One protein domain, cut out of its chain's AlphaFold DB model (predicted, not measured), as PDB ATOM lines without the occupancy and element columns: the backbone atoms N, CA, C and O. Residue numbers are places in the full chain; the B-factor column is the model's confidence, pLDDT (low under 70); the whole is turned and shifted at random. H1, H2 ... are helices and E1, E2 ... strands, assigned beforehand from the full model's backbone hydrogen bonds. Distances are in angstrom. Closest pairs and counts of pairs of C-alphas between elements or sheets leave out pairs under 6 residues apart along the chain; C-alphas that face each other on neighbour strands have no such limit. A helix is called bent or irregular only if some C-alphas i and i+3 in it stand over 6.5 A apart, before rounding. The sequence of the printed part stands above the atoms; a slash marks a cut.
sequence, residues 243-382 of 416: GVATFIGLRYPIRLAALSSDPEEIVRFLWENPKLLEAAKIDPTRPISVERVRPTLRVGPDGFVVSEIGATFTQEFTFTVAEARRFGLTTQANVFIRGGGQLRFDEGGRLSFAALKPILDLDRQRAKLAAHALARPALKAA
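What this domain is: This is residues 243 to 382 of the 416 residues of an uncharacterized protein of Cryobacterium levicorallinum (UniProt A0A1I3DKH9). A long, twisted sheet of four strands runs through this domain, and the hairpin of E1 and E2 reaches out at one end while H4 caps the other end of E2. H2 packs across one face of the sheet with H1 and H3 next to its two ends; H5 begins near E3, and its residues 374 to 382 stick out free. The printed part has 140 residues, with five named helices and four named strands in the order H1 H2 H3 E1 E2 H4 E3 E4 H5; the sheet's order is E1 E2 E3 E4, antiparallel throughout, and the class is mixed. The whole is loose, with a radius of gyration of the C-alphas of 18.2 A and spans of 52 by 35 by 26 A.

How they stand to each other: H1, residues 256 to 259, only grazes the sheet. H1 and H2, residues 263 to 271, only just touch, and only at the corner, with Leu 259 and Glu 265 the closest C-alphas at 5.7 A. H2 and H3, residues 274 to 279, only just touch, and only at the corner: the closest C-alphas, Leu 270 and Leu 277, are 6.4 A apart. H3 only grazes the sheet. E1, residues 293 to 299, and E2, residues 305 to 319, form a hairpin, with N 296 and O 308 within hydrogen-bond range at 2.7 A. H2 is over E2 at a height over the sheet of 9.1 A and runs across the strands, at 71 degrees to E2 on the local plane; the closest C-alphas are Ile 266 and Ala 311, 7.2 A. H4, residues 321 to 327, and H2 are on one face of the sheet, making two layers, helices over a sheet. E3, residues 335 to 345, is antiparallel to E2, with N 309 and O 345 at 2.8 A and N 319 and O 335 at 2.8 A. E4, residues 351 to 357, forms a hairpin with E3, with N 342 and O 355 at 2.8 A. H5, residues 362 to 382, only grazes the sheet, and the C-alphas of Ile 337 and Gln 365 are its closest to E3, 7.4 A. Each O i to N i+4 pair is within hydrogen-bond range in H2, H3 and H4, and 15 of 17 in H5; H1 is too short for one.

Where its parts are: H1 begins at C-alpha 256, (40.971, -46.141, 33.729). H2 is 12.9 A long, E1 19.9 A, E2 44.6 A, E3 33.1 A, E4 16.8 A and H5 29.7 A; H1, H3 and H4 are shorter. E2 ends at C-alpha 319, (16.791, -23.047, 17.716), and H5 at C-alpha 382, (27.446, 0.777, 23.041). H5 is irregular, with C-alphas 374 and 377 7.1 A apart.

The domain as a whole: The C-alphas of Asp 302 and Ala 322 are the two farthest apart, 56.3 A. The printed part has no cut, and the link from H3 to E1 is long. Residues 291 to 292 and 372 to 382 have pLDDT under 70.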
ATOM      1  N   GLY A 243      26.422 -33.542  43.877       94.75
ATOM      2  CA  GLY A 243      25.577 -33.659  42.693       94.75
ATOM      3  C   GLY A 243      25.452 -35.084  42.145       94.75
ATOM      4  O   GLY A 243      24.975 -35.258  41.023       94.75
ATOM      5  N   VAL A 244      25.876 -36.109  42.898       96.00
ATOM      6  CA  VAL A 244      25.864 -37.515  42.460       96.00
ATOM      7  C   VAL A 244      24.972 -38.427  43.297       96.00
ATOM      8  O   VAL A 244      24.779 -39.581  42.915       96.00
ATOM      9  N   ALA A 245      24.356 -37.943  44.381       92.62
ATOM     10  CA  ALA A 245      23.553 -38.769  45.290       92.62
ATOM     11  C   ALA A 245      22.382 -39.485  44.593       92.62
ATOM     12  O   ALA A 245      21.989 -40.584  44.984       92.62
ATOM     13  N   THR A 246      21.827 -38.891  43.533       90.38
ATOM     14  CA  THR A 246      20.723 -39.479  42.753       90.38
ATOM     15  C   THR A 246      21.198 -40.440  41.655       90.38
ATOM     16  O   THR A 246      20.403 -41.213  41.109       90.38
ATOM     17  N   PHE A 247      22.497 -40.459  41.344       93.44
ATOM     18  CA  PHE A 247      23.083 -41.288  40.294       93.44
ATOM     19  C   PHE A 247      23.456 -42.687  40.794       93.44
ATOM     20  O   PHE A 247      24.611 -43.108  40.811       93.44
ATOM     21  N   ILE A 248      22.430 -43.456  41.157       90.75
ATOM     22  CA  ILE A 248      22.581 -44.842  41.614       90.75
ATOM     23  C   ILE A 248      22.621 -45.803  40.418       90.75
ATOM     24  O   ILE A 248      21.756 -45.754  39.529       90.75
ATOM     25  N   GLY A 249      23.587 -46.726  40.437       92.56
ATOM     26  CA  GLY A 249      23.712 -47.805  39.452       92.56
ATOM     27  C   GLY A 249      24.288 -47.359  38.108       92.56
ATOM     28  O   GLY A 249      23.904 -47.909  37.076       92.56
ATOM     29  N   LEU A 250      25.167 -46.350  38.110       95.00
ATOM     30  CA  LEU A 250      25.880 -45.937  36.903       95.00
ATOM     31  C   LEU A 250      26.761 -47.066  36.358       95.00
ATOM     32  O   LEU A 250      27.358 -47.847  37.103       95.00
ATOM     33  N   ARG A 251      26.863 -47.116  35.033       95.44
ATOM     34  CA  ARG A 251      27.795 -47.972  34.307       95.44
ATOM     35  C   ARG A 251      29.119 -47.243  34.143       95.44
ATOM     36  O   ARG A 251      29.149 -46.082  33.747       95.44
ATOM     37  N   TYR A 252      30.211 -47.966  34.358       94.56
ATOM     38  CA  TYR A 252      31.572 -47.458  34.190       94.56
ATOM     39  C   TYR A 252      32.316 -48.256  33.114       94.56
ATOM     40  O   TYR A 252      33.274 -48.963  33.425       94.56
ATOM     41  N   PRO A 253      31.889 -48.193  31.839       86.06
ATOM     42  CA  PRO A 253      32.596 -48.841  30.743       86.06
ATOM     43  C   PRO A 253      33.797 -47.980  30.348       86.06
ATOM     44  O   PRO A 253      33.912 -47.588  29.201       86.06
ATOM     45  N   ILE A 254      34.641 -47.608  31.306       86.62
ATOM     46  CA  ILE A 254      35.769 -46.696  31.125       86.62
ATOM     47  C   ILE A 254      37.080 -47.473  31.181       86.62
ATOM     48  O   ILE A 254      37.234 -48.415  31.960       86.62
ATOM     49  N   ARG A 255      38.054 -47.073  30.367       92.50
ATOM     50  CA  ARG A 255      39.436 -47.537  30.514       92.50
ATOM     51  C   ARG A 255      40.133 -46.574  31.459       92.50
ATOM     52  O   ARG A 255      40.457 -45.463  31.055       92.50
ATOM     53  N   LEU A 256      40.389 -47.005  32.694       89.75
ATOM     54  CA  LEU A 256      40.971 -46.141  33.729       89.75
ATOM     55  C   LEU A 256      42.260 -45.444  33.259       89.75
ATOM     56  O   LEU A 256      42.400 -44.240  33.426       89.75
ATOM     57  N   ALA A 257      43.145 -46.174  32.572       90.56
ATOM     58  CA  ALA A 257      44.392 -45.628  32.029       90.56
ATOM     59  C   ALA A 257      44.199 -44.550  30.942       90.56
ATOM     60  O   ALA A 257      45.114 -43.772  30.695       90.56
ATOM     61  N   ALA A 258      43.037 -44.511  30.280       92.19
ATOM     62  CA  ALA A 258      42.711 -43.522  29.253       92.19
ATOM     63  C   ALA A 258      41.849 -42.371  29.794       92.19
ATOM     64  O   ALA A 258      41.856 -41.291  29.210       92.19
ATOM     65  N   LEU A 259      41.140 -42.565  30.916       91.62
ATOM     66  CA  LEU A 259      40.188 -41.593  31.467       91.62
ATOM     67  C   LEU A 259      40.813 -40.210  31.708       91.62
ATOM     68  O   LEU A 259      40.159 -39.191  31.506       91.62
ATOM     69  N   SER A 260      42.087 -40.164  32.108       89.25
ATOM     70  CA  SER A 260      42.809 -38.917  32.388       89.25
ATOM     71  C   SER A 260      43.303 -38.171  31.147       89.25
ATOM     72  O   SER A 260      43.789 -37.052  31.283       89.25
ATOM     73  N   SER A 261      43.234 -38.768  29.954       89.19
ATOM     74  CA  SER A 261      43.810 -38.193  28.728       89.19
ATOM     75  C   SER A 261      42.881 -38.191  27.517       89.19
ATOM     76  O   SER A 261      43.090 -37.390  26.611       89.19
ATOM     77  N   ASP A 262      41.881 -39.072  27.483       92.12
ATOM     78  CA  ASP A 262      41.033 -39.324  26.322       92.12
ATOM     79  C   ASP A 262      39.592 -38.819  26.553       92.12
ATOM     80  O   ASP A 262      38.833 -39.430  27.313       92.12
ATOM     81  N   PRO A 263      39.174 -37.721  25.893       90.75
ATOM     82  CA  PRO A 263      37.800 -37.224  25.952       90.75
ATOM     83  C   PRO A 263      36.732 -38.237  25.508       90.75
ATOM     84  O   PRO A 263      35.583 -38.134  25.946       90.75
ATOM     85  N   GLU A 264      37.074 -39.230  24.673       90.38
ATOM     86  CA  GLU A 264      36.116 -40.244  24.215       90.38
ATOM     87  C   GLU A 264      35.610 -41.125  25.365       90.38
ATOM     88  O   GLU A 264      34.466 -41.585  25.335       90.38
ATOM     89  N   GLU A 265      36.410 -41.304  26.421       93.31
ATOM     90  CA  GLU A 265      36.007 -42.031  27.628       93.31
ATOM     91  C   GLU A 265      34.816 -41.353  28.320       93.31
ATOM     92  O   GLU A 265      33.890 -42.028  28.775       93.31
ATOM     93  N   ILE A 266      34.786 -40.016  28.319       93.19
ATOM     94  CA  ILE A 266      33.699 -39.216  28.895       93.19
ATOM     95  C   ILE A 266      32.453 -39.289  28.022       93.19
ATOM     96  O   ILE A 266      31.350 -39.470  28.532       93.19
ATOM     97  N   VAL A 267      32.618 -39.194  26.699       91.94
ATOM     98  CA  VAL A 267      31.510 -39.353  25.748       91.94
ATOM     99  C   VAL A 267      30.866 -40.728  25.926       91.94
ATOM    100  O   VAL A 267      29.649 -40.822  26.079       91.94
ATOM    101  N   ARG A 268      31.669 -41.796  25.977       92.50
ATOM    102  CA  ARG A 268      31.180 -43.159  26.213       92.50
ATOM    103  C   ARG A 268      30.474 -43.287  27.561       92.50
ATOM    104  O   ARG A 268      29.382 -43.847  27.611       92.50
ATOM    105  N   PHE A 269      31.057 -42.742  28.629       94.81
ATOM    106  CA  PHE A 269      30.436 -42.725  29.952       94.81
ATOM    107  C   PHE A 269      29.065 -42.032  29.939       94.81
ATOM    108  O   PHE A 269      28.109 -42.580  30.480       94.81
ATOM    109  N   LEU A 270      28.936 -40.876  29.280       93.25
ATOM    110  CA  LEU A 270      27.660 -40.171  29.141       93.25
ATOM    111  C   LEU A 270      26.616 -41.032  28.411       93.25
ATOM    112  O   LEU A 270      25.509 -41.212  28.914       93.25
ATOM    113  N   TRP A 271      26.966 -41.613  27.258       91.69
ATOM    114  CA  TRP A 271      26.035 -42.412  26.445       91.69
ATOM    115  C   TRP A 271      25.583 -43.720  27.099       91.69
ATOM    116  O   TRP A 271      24.458 -44.164  26.871       91.69
ATOM    117  N   GLU A 272      26.427 -44.319  27.932       94.00
ATOM    118  CA  GLU A 272      26.125 -45.560  28.656       94.00
ATOM    119  C   GLU A 272      25.301 -45.321  29.932       94.00
ATOM    120  O   GLU A 272      24.840 -46.273  30.569       94.00
ATOM    121  N   ASN A 273      25.059 -44.053  30.285       95.31
ATOM    122  CA  ASN A 273      24.300 -43.644  31.463       95.31
ATOM    123  C   ASN A 273      23.110 -42.736  31.096       95.31
ATOM    124  O   ASN A 273      23.175 -41.519  31.287       95.31
ATOM    125  N   PRO A 274      21.968 -43.307  30.658       93.19
ATOM    126  CA  PRO A 274      20.776 -42.536  30.289       93.19
ATOM    127  C   PRO A 274      20.271 -41.593  31.386       93.19
ATOM    128  O   PRO A 274      19.843 -40.487  31.079       93.19
ATOM    129  N   LYS A 275      20.391 -41.988  32.663       93.31
ATOM    130  CA  LYS A 275      20.029 -41.139  33.814       93.31
ATOM    131  C   LYS A 275      20.807 -39.821  33.835       93.31
ATOM    132  O   LYS A 275      20.254 -38.787  34.186       93.31
ATOM    133  N   LEU A 276      22.087 -39.858  33.459       92.94
ATOM    134  CA  LEU A 276      22.944 -38.676  33.430       92.94
ATOM    135  C   LEU A 276      22.578 -37.764  32.250       92.94
ATOM    136  O   LEU A 276      22.489 -36.550  32.422       92.94
ATOM    137  N   LEU A 277      22.295 -38.344  31.077       92.19
ATOM    138  CA  LEU A 277      21.803 -37.596  29.913       92.19
ATOM    139  C   LEU A 277      20.450 -36.929  30.184       92.19
ATOM    140  O   LEU A 277      20.256 -35.771  29.814       92.19
ATOM    141  N   GLU A 278      19.536 -37.644  30.843       93.56
ATOM    142  CA  GLU A 278      18.223 -37.137  31.241       93.56
ATOM    143  C   GLU A 278      18.350 -35.995  32.255       93.56
ATOM    144  O   GLU A 278      17.772 -34.927  32.048       93.56
ATOM    145  N   ALA A 279      19.174 -36.164  33.295       94.44
ATOM    146  CA  ALA A 279      19.437 -35.118  34.282       94.44
ATOM    147  C   ALA A 279      20.063 -33.864  33.649       94.44
ATOM    148  O   ALA A 279      19.667 -32.742  33.960       94.44
ATOM    149  N   ALA A 280      20.989 -34.040  32.702       93.25
ATOM    150  CA  ALA A 280      21.573 -32.948  31.925       93.25
ATOM    151  C   ALA A 280      20.648 -32.428  30.803       93.25
ATOM    152  O   ALA A 280      21.012 -31.479  30.102       93.25
ATOM    153  N   LYS A 281      19.457 -33.019  30.624       94.94
ATOM    154  CA  LYS A 281      18.481 -32.716  29.564       94.94
ATOM    155  C   LYS A 281      19.129 -32.596  28.179       94.94
ATOM    156  O   LYS A 281      18.786 -31.684  27.425       94.94
ATOM    157  N   ILE A 282      20.095 -33.472  27.885       90.81
ATOM    158  CA  ILE A 282      20.852 -33.501  26.626       90.81
ATOM    159  C   ILE A 282      19.934 -33.878  25.471       90.81
ATOM    160  O   ILE A 282      19.151 -34.818  25.578       90.81
ATOM    161  N   ASP A 283      20.045 -33.152  24.357       88.44
ATOM    162  CA  ASP A 283      19.400 -33.525  23.104       88.44
ATOM    163  C   ASP A 283      20.202 -34.672  22.467       88.44
ATOM    164  O   ASP A 283      21.324 -34.447  21.994       88.44
ATOM    165  N   PRO A 284      19.666 -35.907  22.431       85.62
ATOM    166  CA  PRO A 284      20.401 -37.067  21.936       85.62
ATOM    167  C   PRO A 284      20.584 -37.045  20.411       85.62
ATOM    168  O   PRO A 284      21.296 -37.883  19.864       85.62
ATOM    169  N   THR A 285      19.927 -36.127  19.699       86.06
ATOM    170  CA  THR A 285      20.054 -35.994  18.241       86.06
ATOM    171  C   THR A 285      21.190 -35.064  17.829       86.06
ATOM    172  O   THR A 285      21.522 -34.976  16.645       86.06
ATOM    173  N   ARG A 286      21.808 -34.381  18.798       86.50
ATOM    174  CA  ARG A 286      22.842 -33.373  18.576       86.50
ATOM    175  C   ARG A 286      24.171 -33.793  19.202       86.50
ATOM    176  O   ARG A 286      24.184 -34.531  20.187       86.50
ATOM    177  N   PRO A 287      25.309 -33.348  18.638       83.94
ATOM    178  CA  PRO A 287      26.618 -33.698  19.174       83.94
ATOM    179  C   PRO A 287      26.817 -33.129  20.583       83.94
ATOM    180  O   PRO A 287      26.255 -32.093  20.937       83.94
ATOM    181  N   ILE A 288      27.636 -33.820  21.371       87.38
ATOM    182  CA  ILE A 288      28.164 -33.355  22.655       87.38
ATOM    183  C   ILE A 288      29.649 -33.081  22.428       87.38
ATOM    184  O   ILE A 288      30.336 -33.908  21.827       87.38
ATOM    185  N   SER A 289      30.134 -31.936  22.893       87.44
ATOM    186  CA  SER A 289      31.554 -31.607  22.898       87.44
ATOM    187  C   SER A 289      32.154 -31.950  24.257       87.44
ATOM    188  O   SER A 289      31.592 -31.593  25.292       87.44
ATOM    189  N   VAL A 290      33.295 -32.633  24.255       85.06
ATOM    190  CA  VAL A 290      34.153 -32.825  25.431       85.06
ATOM    191  C   VAL A 290      35.526 -32.318  25.020       85.06
ATOM    192  O   VAL A 290      36.221 -32.968  24.244       85.06
ATOM    193  N   GLU A 291      35.898 -31.126  25.478       68.81
ATOM    194  CA  GLU A 291      37.114 -30.466  24.989       68.81
ATOM    195  C   GLU A 291      38.383 -31.090  25.568       68.81
ATOM    196  O   GLU A 291      39.363 -31.306  24.854       68.81
ATOM    197  N   ARG A 292      38.398 -31.350  26.881       69.44
ATOM    198  CA  ARG A 292      39.580 -31.864  27.571       69.44
ATOM    199  C   ARG A 292      39.217 -32.542  28.890       69.44
ATOM    200  O   ARG A 292      38.380 -32.056  29.646       69.44
ATOM    201  N   VAL A 293      39.937 -33.619  29.185       83.94
ATOM    202  CA  VAL A 293      40.016 -34.240  30.510       83.94
ATOM    203  C   VAL A 293      41.307 -33.808  31.197       83.94
ATOM    204  O   VAL A 293      42.338 -33.625  30.545       83.94
ATOM    205  N   ARG A 294      41.249 -33.558  32.505       84.06
ATOM    206  CA  ARG A 294      42.388 -33.059  33.278       84.06
ATOM    207  C   ARG A 294      42.524 -33.838  34.582       84.06
ATOM    208  O   ARG A 294      41.642 -33.708  35.433       84.06
ATOM    209  N   PRO A 295      43.616 -34.591  34.784       89.06
ATOM    210  CA  PRO A 295      43.950 -35.071  36.111       89.06
ATOM    211  C   PRO A 295      44.297 -33.868  36.990       89.06
ATOM    212  O   PRO A 295      44.920 -32.899  36.548       89.06
ATOM    213  N   THR A 296      43.863 -33.920  38.236       86.56
ATOM    214  CA  THR A 296      44.076 -32.875  39.227       86.56
ATOM    215  C   THR A 296      44.495 -33.520  40.530       86.56
ATOM    216  O   THR A 296      43.839 -34.445  40.990       86.56
ATOM    217  N   LEU A 297      45.574 -33.004  41.110       88.69
ATOM    218  CA  LEU A 297      46.052 -33.373  42.432       88.69
ATOM    219  C   LEU A 297      45.933 -32.143  43.328       88.69
ATOM    220  O   LEU A 297      46.359 -31.052  42.942       88.69
ATOM    221  N   ARG A 298      45.327 -32.305  44.497       85.38
ATOM    222  CA  ARG A 298      45.104 -31.233  45.468       85.38
ATOM    223  C   ARG A 298      45.617 -31.692  46.818       85.38
ATOM    224  O   ARG A 298      45.528 -32.870  47.135       85.38
ATOM    225  N   VAL A 299      46.147 -30.755  47.593       86.06
ATOM    226  CA  VAL A 299      46.640 -31.013  48.945       86.06
ATOM    227  C   VAL A 299      45.873 -30.108  49.897       86.06
ATOM    228  O   VAL A 299      45.809 -28.895  49.676       86.06
ATOM    229  N   GLY A 300      45.244 -30.708  50.901       82.75
ATOM    230  CA  GLY A 300      44.530 -30.016  51.960       82.75
ATOM    231  C   GLY A 300      45.468 -29.319  52.941       82.75
ATOM    232  O   GLY A 300      46.677 -29.565  52.933       82.75
ATOM    233  N   PRO A 301      44.936 -28.426  53.793       79.94
ATOM    234  CA  PRO A 301      45.728 -27.735  54.811       79.94
ATOM    235  C   PRO A 301      46.431 -28.683  55.797       79.94
ATOM    236  O   PRO A 301      47.463 -28.328  56.358       79.94
ATOM    237  N   ASP A 302      45.879 -29.878  55.992       82.19
ATOM    238  CA  ASP A 302      46.380 -30.977  56.823       82.19
ATOM    239  C   ASP A 302      47.325 -31.937  56.071       82.19
ATOM    240  O   ASP A 302      47.857 -32.879  56.657       82.19
ATOM    241  N   GLY A 303      47.559 -31.701  54.777       85.00
ATOM    242  CA  GLY A 303      48.344 -32.578  53.913       85.00
ATOM    243  C   GLY A 303      47.537 -33.695  53.246       85.00
ATOM    244  O   GLY A 303      48.131 -34.487  52.514       85.00
ATOM    245  N   PHE A 304      46.214 -33.759  53.441       86.25
ATOM    246  CA  PHE A 304      45.364 -34.743  52.776       86.25
ATOM    247  C   PHE A 304      45.407 -34.559  51.258       86.25
ATOM    248  O   PHE A 304      45.192 -33.463  50.740       86.25
ATOM    249  N   VAL A 305      45.713 -35.628  50.523       89.25
ATOM    250  CA  VAL A 305      45.876 -35.567  49.069       89.25
ATOM    251  C   VAL A 305      44.617 -36.079  48.385       89.25
ATOM    252  O   VAL A 305      44.185 -37.201  48.622       89.25
ATOM    253  N   VAL A 306      44.065 -35.262  47.493       90.06
ATOM    254  CA  VAL A 306      42.892 -35.586  46.679       90.06
ATOM    255  C   VAL A 306      43.306 -35.627  45.220       90.06
ATOM    256  O   VAL A 306      43.721 -34.611  44.655       90.06
ATOM    257  N   SER A 307      43.179 -36.798  44.605       92.75
ATOM    258  CA  SER A 307      43.405 -36.999  43.179       92.75
ATOM    259  C   SER A 307      42.082 -37.274  42.481       92.75
ATOM    260  O   SER A 307      41.323 -38.163  42.861       92.75
ATOM    261  N   GLU A 308      41.799 -36.491  41.448       93.69
ATOM    262  CA  GLU A 308      40.577 -36.616  40.666       93.69
ATOM    263  C   GLU A 308      40.837 -36.300  39.201       93.69
ATOM    264  O   GLU A 308      41.686 -35.472  38.862       93.69
ATOM    265  N   ILE A 309      40.026 -36.875  38.325       93.81
ATOM    266  CA  ILE A 309      40.007 -36.550  36.903       93.81
ATOM    267  C   ILE A 309      38.790 -35.672  36.632       93.81
ATOM    268  O   ILE A 309      37.651 -36.115  36.742       93.81
ATOM    269  N   GLY A 310      39.029 -34.411  36.283       91.81
ATOM    270  CA  GLY A 310      37.985 -33.476  35.882       91.81
ATOM    271  C   GLY A 310      37.704 -33.554  34.385       91.81
ATOM    272  O   GLY A 310      38.632 -33.583  33.576       91.81
ATOM    273  N   ALA A 311      36.430 -33.518  34.011       90.88
ATOM    274  CA  ALA A 311      35.984 -33.463  32.627       90.88
ATOM    275  C   ALA A 311      34.835 -32.470  32.460       90.88
ATOM    276  O   ALA A 311      33.875 -32.491  33.228       90.88
ATOM    277  N   THR A 312      34.909 -31.630  31.433       90.56
ATOM    278  CA  THR A 312      33.804 -30.761  31.028       90.56
ATOM    279  C   THR A 312      33.159 -31.298  29.764       90.56
ATOM    280  O   THR A 312      33.841 -31.752  28.846       90.56
ATOM    281  N   PHE A 313      31.836 -31.215  29.698       89.31
ATOM    282  CA  PHE A 313      31.102 -31.459  28.467       89.31
ATOM    283  C   PHE A 313      30.108 -30.334  28.219       89.31
ATOM    284  O   PHE A 313      29.518 -29.796  29.158       89.31
ATOM    285  N   THR A 314      29.907 -29.987  26.956       90.50
ATOM    286  CA  THR A 314      28.952 -28.968  26.527       90.50
ATOM    287  C   THR A 314      28.131 -29.468  25.351       90.50
ATOM    288  O   THR A 314      28.545 -30.330  24.576       90.50
ATOM    289  N   GLN A 315      26.928 -28.928  25.216       88.38
ATOM    290  CA  GLN A 315      26.137 -29.046  24.004       88.38
ATOM    291  C   GLN A 315      25.629 -27.654  23.644       88.38
ATOM    292  O   GLN A 315      25.179 -26.896  24.505       88.38
ATOM    293  N   GLU A 316      25.760 -27.306  22.370       87.19
ATOM    294  CA  GLU A 316      25.483 -25.973  21.851       87.19
ATOM    295  C   GLU A 316      24.786 -26.101  20.500       87.19
ATOM    296  O   GLU A 316      25.201 -26.886  19.647       87.19
ATOM    297  N   PHE A 317      23.690 -25.370  20.317       86.12
ATOM    298  CA  PHE A 317      22.961 -25.310  19.052       86.12
ATOM    299  C   PHE A 317      22.015 -24.115  19.025       86.12
ATOM    300  O   PHE A 317      21.666 -23.548  20.055       86.12
ATOM    301  N   THR A 318      21.529 -23.770  17.839       88.00
ATOM    302  CA  THR A 318      20.574 -22.680  17.660       88.00
ATOM    303  C   THR A 318      19.200 -23.235  17.315       88.00
ATOM    304  O   THR A 318      19.053 -23.957  16.333       88.00
ATOM    305  N   PHE A 319      18.184 -22.876  18.097       87.81
ATOM    306  CA  PHE A 319      16.791 -23.047  17.716       87.81
ATOM    307  C   PHE A 319      16.369 -21.978  16.714       87.81
ATOM    308  O   PHE A 319      16.555 -20.778  16.928       87.81
ATOM    309  N   THR A 320      15.699 -22.418  15.659       90.62
ATOM    310  CA  THR A 320      14.850 -21.555  14.837       90.62
ATOM    311  C   THR A 320      13.710 -20.970  15.674       90.62
ATOM    312  O   THR A 320      13.319 -21.525  16.704       90.62
ATOM    313  N   VAL A 321      13.094 -19.878  15.211       90.25
ATOM    314  CA  VAL A 321      11.896 -19.308  15.862       90.25
ATOM    315  C   VAL A 321      10.780 -20.354  16.030       90.25
ATOM    316  O   VAL A 321      10.087 -20.362  17.046       90.25
ATOM    317  N   ALA A 322      10.611 -21.259  15.059       93.06
ATOM    318  CA  ALA A 322       9.610 -22.322  15.122       93.06
ATOM    319  C   ALA A 322       9.930 -23.368  16.203       93.06
ATOM    320  O   ALA A 322       9.045 -23.730  16.979       93.06
ATOM    321  N   GLU A 323      11.181 -23.829  16.283       92.50
ATOM    322  CA  GLU A 323      11.632 -24.751  17.335       92.50
ATOM    323  C   GLU A 323      11.539 -24.110  18.719       92.50
ATOM    324  O   GLU A 323      11.001 -24.724  19.635       92.50
ATOM    325  N   ALA A 324      11.964 -22.850  18.855       90.81
ATOM    326  CA  ALA A 324      11.875 -22.103  20.102       90.81
ATOM    327  C   ALA A 324      10.421 -22.000  20.593       90.81
ATOM    328  O   ALA A 324      10.142 -22.294  21.754       90.81
ATOM    329  N   ARG A 325       9.470 -21.679  19.701       92.44
ATOM    330  CA  ARG A 325       8.036 -21.639  20.040       92.44
ATOM    331  C   ARG A 325       7.496 -23.006  20.453       92.44
ATOM    332  O   ARG A 325       6.777 -23.080  21.444       92.44
ATOM    333  N   ARG A 326       7.860 -24.080  19.741       94.00
ATOM    334  CA  ARG A 326       7.479 -25.462  20.106       94.00
ATOM    335  C   ARG A 326       8.051 -25.881  21.457       94.00
ATOM    336  O   ARG A 326       7.387 -26.589  22.200       94.00
ATOM    337  N   PHE A 327       9.255 -25.418  21.772       91.94
ATOM    338  CA  PHE A 327       9.912 -25.641  23.052       91.94
ATOM    339  C   PHE A 327       9.332 -24.774  24.192       91.94
ATOM    340  O   PHE A 327       9.606 -25.035  25.356       91.94
ATOM    341  N   GLY A 328       8.490 -23.775  23.891       92.75
ATOM    342  CA  GLY A 328       7.830 -22.919  24.888       92.75
ATOM    343  C   GLY A 328       8.518 -21.571  25.144       92.75
ATOM    344  O   GLY A 328       8.240 -20.919  26.160       92.75
ATOM    345  N   LEU A 329       9.405 -21.147  24.239       89.88
ATOM    346  CA  LEU A 329      10.084 -19.852  24.251       89.88
ATOM    347  C   LEU A 329       9.406 -18.865  23.294       89.88
ATOM    348  O   LEU A 329       9.312 -19.092  22.085       89.88
ATOM    349  N   THR A 330       8.987 -17.718  23.825       88.94
ATOM    350  CA  THR A 330       8.406 -16.631  23.031       88.94
ATOM    351  C   THR A 330       9.514 -15.721  22.510       88.94
ATOM    352  O   THR A 330      10.106 -14.954  23.262       88.94
ATOM    353  N   THR A 331       9.796 -15.798  21.211       86.38
ATOM    354  CA  THR A 331      10.851 -15.012  20.555       86.38
ATOM    355  C   THR A 331      10.470 -14.638  19.120       86.38
ATOM    356  O   THR A 331       9.621 -15.276  18.487       86.38
ATOM    357  N   GLN A 332      11.122 -13.594  18.609       85.62
ATOM    358  CA  GLN A 332      11.075 -13.160  17.207       85.62
ATOM    359  C   GLN A 332      12.385 -13.451  16.455       85.62
ATOM    360  O   GLN A 332      12.455 -13.233  15.252       85.62
ATOM    361  N   ALA A 333      13.409 -13.945  17.152       83.44
ATOM    362  CA  ALA A 333      14.714 -14.284  16.596       83.44
ATOM    363  C   ALA A 333      15.130 -15.696  17.023       83.44
ATOM    364  O   ALA A 333      14.614 -16.231  18.009       83.44
ATOM    365  N   ASN A 334      16.075 -16.275  16.287       82.38
ATOM    366  CA  ASN A 334      16.682 -17.555  16.634       82.38
ATOM    367  C   ASN A 334      17.275 -17.523  18.054       82.38
ATOM    368  O   ASN A 334      17.679 -16.467  18.550       82.38
ATOM    369  N   VAL A 335      17.290 -18.677  18.722       81.75
ATOM    370  CA  VAL A 335      17.726 -18.797  20.119       81.75
ATOM    371  C   VAL A 335      18.923 -19.716  20.218       81.75
ATOM    372  O   VAL A 335      18.823 -20.891  19.891       81.75
ATOM    373  N   PHE A 336      20.045 -19.186  20.689       82.38
ATOM    374  CA  PHE A 336      21.217 -19.969  21.027       82.38
ATOM    375  C   PHE A 336      20.980 -20.707  22.345       82.38
ATOM    376  O   PHE A 336      20.734 -20.111  23.395       82.38
ATOM    377  N   ILE A 337      21.057 -22.025  22.273       84.44
ATOM    378  CA  ILE A 337      20.874 -22.941  23.383       84.44
ATOM    379  C   ILE A 337      22.230 -23.530  23.727       84.44
ATOM    380  O   ILE A 337      22.952 -24.040  22.872       84.44
ATOM    381  N   ARG A 338      22.550 -23.462  25.014       86.50
ATOM    382  CA  ARG A 338      23.780 -23.984  25.593       86.50
ATOM    383  C   ARG A 338      23.468 -24.641  26.925       86.50
ATOM    384  O   ARG A 338      22.615 -24.167  27.687       86.50
ATOM    385  N   GLY A 339      24.163 -25.732  27.184       88.81
ATOM    386  CA  GLY A 339      24.161 -26.453  28.445       88.81
ATOM    387  C   GLY A 339      25.366 -27.381  28.502       88.81
ATOM    388  O   GLY A 339      26.204 -27.386  27.598       88.81
ATOM    389  N   GLY A 340      25.469 -28.149  29.576       90.06
ATOM    390  CA  GLY A 340      26.630 -28.998  29.794       90.06
ATOM    391  C   GLY A 340      26.804 -29.365  31.251       90.06
ATOM    392  O   GLY A 340      25.880 -29.225  32.054       90.06
ATOM    393  N   GLY A 341      28.003 -29.801  31.599       92.00
ATOM    394  CA  GLY A 341      28.342 -30.096  32.975       92.00
ATOM    395  C   GLY A 341      29.830 -30.286  33.207       92.00
ATOM    396  O   GLY A 341      30.617 -30.465  32.275       92.00
ATOM    397  N   GLN A 342      30.188 -30.233  34.481       93.62
ATOM    398  CA  GLN A 342      31.490 -30.598  35.011       93.62
ATOM    399  C   GLN A 342      31.328 -31.914  35.761       93.62
ATOM    400  O   GLN A 342      30.561 -31.999  36.717       93.62
ATOM    401  N   LEU A 343      32.058 -32.929  35.324       95.62
ATOM    402  CA  LEU A 343      32.160 -34.220  35.986       95.62
ATOM    403  C   LEU A 343      33.525 -34.323  36.655       95.62
ATOM    404  O   LEU A 343      34.515 -33.781  36.144       95.62
ATOM    405  N   ARG A 344      33.590 -35.022  37.784       95.19
ATOM    406  CA  ARG A 344      34.854 -35.439  38.389       95.19
ATOM    407  C   ARG A 344      34.785 -36.908  38.743       95.19
ATOM    408  O   ARG A 344      33.743 -37.400  39.175       95.19
ATOM    409  N   PHE A 345      35.898 -37.585  38.516       96.12
ATOM    410  CA  PHE A 345      36.071 -38.991  38.826       96.12
ATOM    411  C   PHE A 345      37.165 -39.149  39.873       96.12
ATOM    412  O   PHE A 345      38.179 -38.454  39.790       96.12
ATOM    413  N   ASP A 346      36.967 -40.053  40.824       94.31
ATOM    414  CA  ASP A 346      37.985 -40.436  41.800       94.31
ATOM    415  C   ASP A 346      39.130 -41.239  41.151       94.31
ATOM    416  O   ASP A 346      39.120 -41.540  39.951       94.31
ATOM    417  N   GLU A 347      40.129 -41.614  41.950       90.44
ATOM    418  CA  GLU A 347      41.266 -42.437  41.511       90.44
ATOM    419  C   GLU A 347      40.853 -43.797  40.923       90.44
ATOM    420  O   GLU A 347      41.575 -44.369  40.105       90.44
ATOM    421  N   GLY A 348      39.685 -44.318  41.311       91.81
ATOM    422  CA  GLY A 348      39.109 -45.555  40.788       91.81
ATOM    423  C   GLY A 348      38.299 -45.366  39.503       91.81
ATOM    424  O   GLY A 348      37.764 -46.342  38.972       91.81
ATOM    425  N   GLY A 349      38.183 -44.135  38.999       93.25
ATOM    426  CA  GLY A 349      37.365 -43.785  37.843       93.25
ATOM    427  C   GLY A 349      35.864 -43.741  38.138       93.25
ATOM    428  O   GLY A 349      35.058 -43.736  37.207       93.25
ATOM    429  N   ARG A 350      35.443 -43.723  39.406       95.19
ATOM    430  CA  ARG A 350      34.028 -43.565  39.760       95.19
ATOM    431  C   ARG A 350      33.659 -42.098  39.824       95.19
ATOM    432  O   ARG A 350      34.469 -41.272  40.215       95.19
ATOM    433  N   LEU A 351      32.425 -41.778  39.444       96.69
ATOM    434  CA  LEU A 351      31.937 -40.406  39.457       96.69
ATOM    435  C   LEU A 351      31.821 -39.935  40.915       96.69
ATOM    436  O   LEU A 351      30.989 -40.451  41.658       96.69
ATOM    437  N   SER A 352      32.659 -38.976  41.306       95.62
ATOM    438  CA  SER A 352      32.697 -38.382  42.648       95.62
ATOM    439  C   SER A 352      31.927 -37.065  42.723       95.62
ATOM    440  O   SER A 352      31.445 -36.693  43.790       95.62
ATOM    441  N   PHE A 353      31.797 -36.362  41.593       97.25
ATOM    442  CA  PHE A 353      31.107 -35.078  41.523       97.25
ATOM    443  C   PHE A 353      30.462 -34.833  40.156       97.25
ATOM    444  O   PHE A 353      31.032 -35.182  39.117       97.25
ATOM    445  N   ALA A 354      29.309 -34.162  40.149       97.19
ATOM    446  CA  ALA A 354      28.657 -33.674  38.942       97.19
ATOM    447  C   ALA A 354      27.946 -32.328  39.166       97.19
ATOM    448  O   ALA A 354      26.936 -32.251  39.856       97.19
ATOM    449  N   ALA A 355      28.402 -31.277  38.483       94.88
ATOM    450  CA  ALA A 355      27.659 -30.025  38.343       94.88
ATOM    451  C   ALA A 355      27.062 -29.947  36.942       94.88
ATOM    452  O   ALA A 355      27.791 -29.856  35.953       94.88
ATOM    453  N   LEU A 356      25.734 -29.975  36.846       94.88
ATOM    454  CA  LEU A 356      25.022 -29.982  35.573       94.88
ATOM    455  C   LEU A 356      24.286 -28.660  35.354       94.88
ATOM    456  O   LEU A 356      23.622 -28.138  36.245       94.88
ATOM    457  N   LYS A 357      24.339 -28.160  34.120       92.38
ATOM    458  CA  LYS A 357      23.470 -27.102  33.601       92.38
ATOM    459  C   LYS A 357      22.596 -27.708  32.520       92.38
ATOM    460  O   LYS A 357      23.016 -27.750  31.358       92.38
ATOM    461  N   PRO A 358      21.384 -28.182  32.875       93.94
ATOM    462  CA  PRO A 358      20.591 -28.977  31.961       93.94
ATOM    463  C   PRO A 358      20.214 -28.208  30.693       93.94
ATOM    464  O   PRO A 358      19.342 -27.350  30.723       93.94
ATOM    465  N   ILE A 359      20.910 -28.438  29.587       90.31
ATOM    466  CA  ILE A 359      20.289 -28.526  28.273       90.31
ATOM    467  C   ILE A 359      19.048 -27.685  27.961       90.31
ATOM    468  O   ILE A 359      19.026 -26.452  27.881       90.31
ATOM    469  N   LEU A 360      17.992 -28.468  27.802       90.94
ATOM    470  CA  LEU A 360      16.623 -28.112  27.500       90.94
ATOM    471  C   LEU A 360      15.830 -27.760  28.769       90.94
ATOM    472  O   LEU A 360      14.678 -28.164  28.931       90.94
ATOM    473  N   ASP A 361      16.434 -27.018  29.697       92.44
ATOM    474  CA  ASP A 361      15.708 -26.453  30.833       92.44
ATOM    475  C   ASP A 361      14.949 -25.182  30.433       92.44
ATOM    476  O   ASP A 361      15.549 -24.128  30.224       92.44
ATOM    477  N   LEU A 362      13.625 -25.285  30.299       91.12
ATOM    478  CA  LEU A 362      12.796 -24.193  29.793       91.12
ATOM    479  C   LEU A 362      12.909 -22.919  30.638       91.12
ATOM    480  O   LEU A 362      13.033 -21.833  30.072       91.12
ATOM    481  N   ASP A 363      12.895 -23.038  31.963       90.25
ATOM    482  CA  ASP A 363      12.933 -21.878  32.852       90.25
ATOM    483  C   ASP A 363      14.297 -21.189  32.793       90.25
ATOM    484  O   ASP A 363      14.355 -19.963  32.662       90.25
ATOM    485  N   ARG A 364      15.397 -21.958  32.737       88.00
ATOM    486  CA  ARG A 364      16.726 -21.379  32.484       88.00
ATOM    487  C   ARG A 364      16.771 -20.662  31.139       88.00
ATOM    488  O   ARG A 364      17.238 -19.525  31.072       88.00
ATOM    489  N   GLN A 365      16.292 -21.289  30.063       87.19
ATOM    490  CA  GLN A 365      16.344 -20.668  28.735       87.19
ATOM    491  C   GLN A 365      15.447 -19.418  28.651       87.19
ATOM    492  O   GLN A 365      15.824 -18.436  28.007       87.19
ATOM    493  N   ARG A 366      14.307 -19.388  29.358       88.12
ATOM    494  CA  ARG A 366      13.469 -18.186  29.508       88.12
ATOM    495  C   ARG A 366      14.193 -17.074  30.253       88.12
ATOM    496  O   ARG A 366      14.197 -15.943  29.770       88.12
ATOM    497  N   ALA A 367      14.832 -17.386  31.379       83.06
ATOM    498  CA  ALA A 367      15.591 -16.412  32.157       83.06
ATOM    499  C   ALA A 367      16.729 -15.794  31.328       83.06
ATOM    500  O   ALA A 367      16.877 -14.572  31.293       83.06
ATOM    501  N   LYS A 368      17.466 -16.618  30.568       79.50
ATOM    502  CA  LYS A 368      18.507 -16.154  29.635       79.50
ATOM    503  C   LYS A 368      17.943 -15.223  28.562       79.50
ATOM    504  O   LYS A 368      18.509 -14.162  28.299       79.50
ATOM    505  N   LEU A 369      16.810 -15.592  27.960       79.69
ATOM    506  CA  LEU A 369      16.160 -14.780  26.932       79.69
ATOM    507  C   LEU A 369      15.642 -13.442  27.491       79.69
ATOM    508  O   LEU A 369      15.766 -12.414  26.823       79.69
ATOM    509  N   ALA A 370      15.101 -13.438  28.711       79.06
ATOM    510  CA  ALA A 370      14.622 -12.236  29.390       79.06
ATOM    511  C   ALA A 370      15.774 -11.286  29.755       79.06
ATOM    512  O   ALA A 370      15.717 -10.098  29.428       79.06
ATOM    513  N   ALA A 371      16.852 -11.810  30.347       71.81
ATOM    514  CA  ALA A 371      18.063 -11.041  30.640       71.81
ATOM    515  C   ALA A 371      18.646 -10.405  29.366       71.81
ATOM    516  O   ALA A 371      19.056  -9.244  29.358       71.81
ATOM    517  N   HIS A 372      18.600 -11.137  28.254       66.94
ATOM    518  CA  HIS A 372      18.992 -10.624  26.949       66.94
ATOM    519  C   HIS A 372      18.089  -9.492  26.435       66.94
ATOM    520  O   HIS A 372      18.592  -8.481  25.939       66.94
ATOM    521  N   ALA A 373      16.766  -9.618  26.567       67.19
ATOM    522  CA  ALA A 373      15.841  -8.559  26.169       67.19
ATOM    523  C   ALA A 373      16.101  -7.246  26.934       67.19
ATOM    524  O   ALA A 373      16.040  -6.173  26.333       67.19
ATOM    525  N   LEU A 374      16.462  -7.340  28.219       66.00
ATOM    526  CA  LEU A 374      16.823  -6.199  29.068       66.00
ATOM    527  C   LEU A 374      18.176  -5.569  28.692       66.00
ATOM    528  O   LEU A 374      18.327  -4.350  28.767       66.00
ATOM    529  N   ALA A 375      19.151  -6.372  28.258       61.62
ATOM    530  CA  ALA A 375      20.478  -5.892  27.859       61.62
ATOM    531  C   ALA A 375      20.508  -5.258  26.452       61.62
ATOM    532  O   ALA A 375      21.379  -4.439  26.153       61.62
ATOM    533  N   ARG A 376      19.549  -5.604  25.580       61.28
ATOM    534  CA  ARG A 376      19.519  -5.196  24.163       61.28
ATOM    535  C   ARG A 376      19.614  -3.675  23.921       61.28
ATOM    536  O   ARG A 376      20.361  -3.296  23.019       61.28
ATOM    537  N   PRO A 377      18.914  -2.785  24.654       56.81
ATOM    538  CA  PRO A 377      19.029  -1.340  24.433       56.81
ATOM    539  C   PRO A 377      20.427  -0.796  24.755       56.81
ATOM    540  O   PRO A 377      20.929   0.056  24.032       56.81
ATOM    541  N   ALA A 378      21.072  -1.316  25.804       53.38
ATOM    542  CA  ALA A 378      22.422  -0.916  26.195       53.38
ATOM    543  C   ALA A 378      23.471  -1.408  25.189       53.38
ATOM    544  O   ALA A 378      24.354  -0.646  24.812       53.38
ATOM    545  N   LEU A 379      23.322  -2.639  24.689       51.00
ATOM    546  CA  LEU A 379      24.162  -3.178  23.615       51.00
ATOM    547  C   LEU A 379      24.045  -2.338  22.337       51.00
ATOM    548  O   LEU A 379      25.059  -1.997  21.743       51.00
ATOM    549  N   LYS A 380      22.826  -1.934  21.955       52.94
ATOM    550  CA  LYS A 380      22.604  -1.018  20.821       52.94
ATOM    551  C   LYS A 380      23.208   0.374  21.033       52.94
ATOM    552  O   LYS A 380      23.599   1.003  20.060       52.94
ATOM    553  N   ALA A 381      23.262   0.862  22.271       52.19
ATOM    554  CA  ALA A 381      23.868   2.152  22.589       52.19
ATOM    555  C   ALA A 381      25.404   2.090  22.578       52.19
ATOM    556  O   ALA A 381      26.036   2.995  22.049       52.19
ATOM    557  N   ALA A 382      26.000   1.013  23.102       50.16
ATOM    558  CA  ALA A 382      27.446   0.777  23.041       50.16
ATOM    559  C   ALA A 382      27.939   0.529  21.603       50.16
ATOM    560  O   ALA A 382      29.063   0.872  21.267       50.16
TER     561      ALA A 382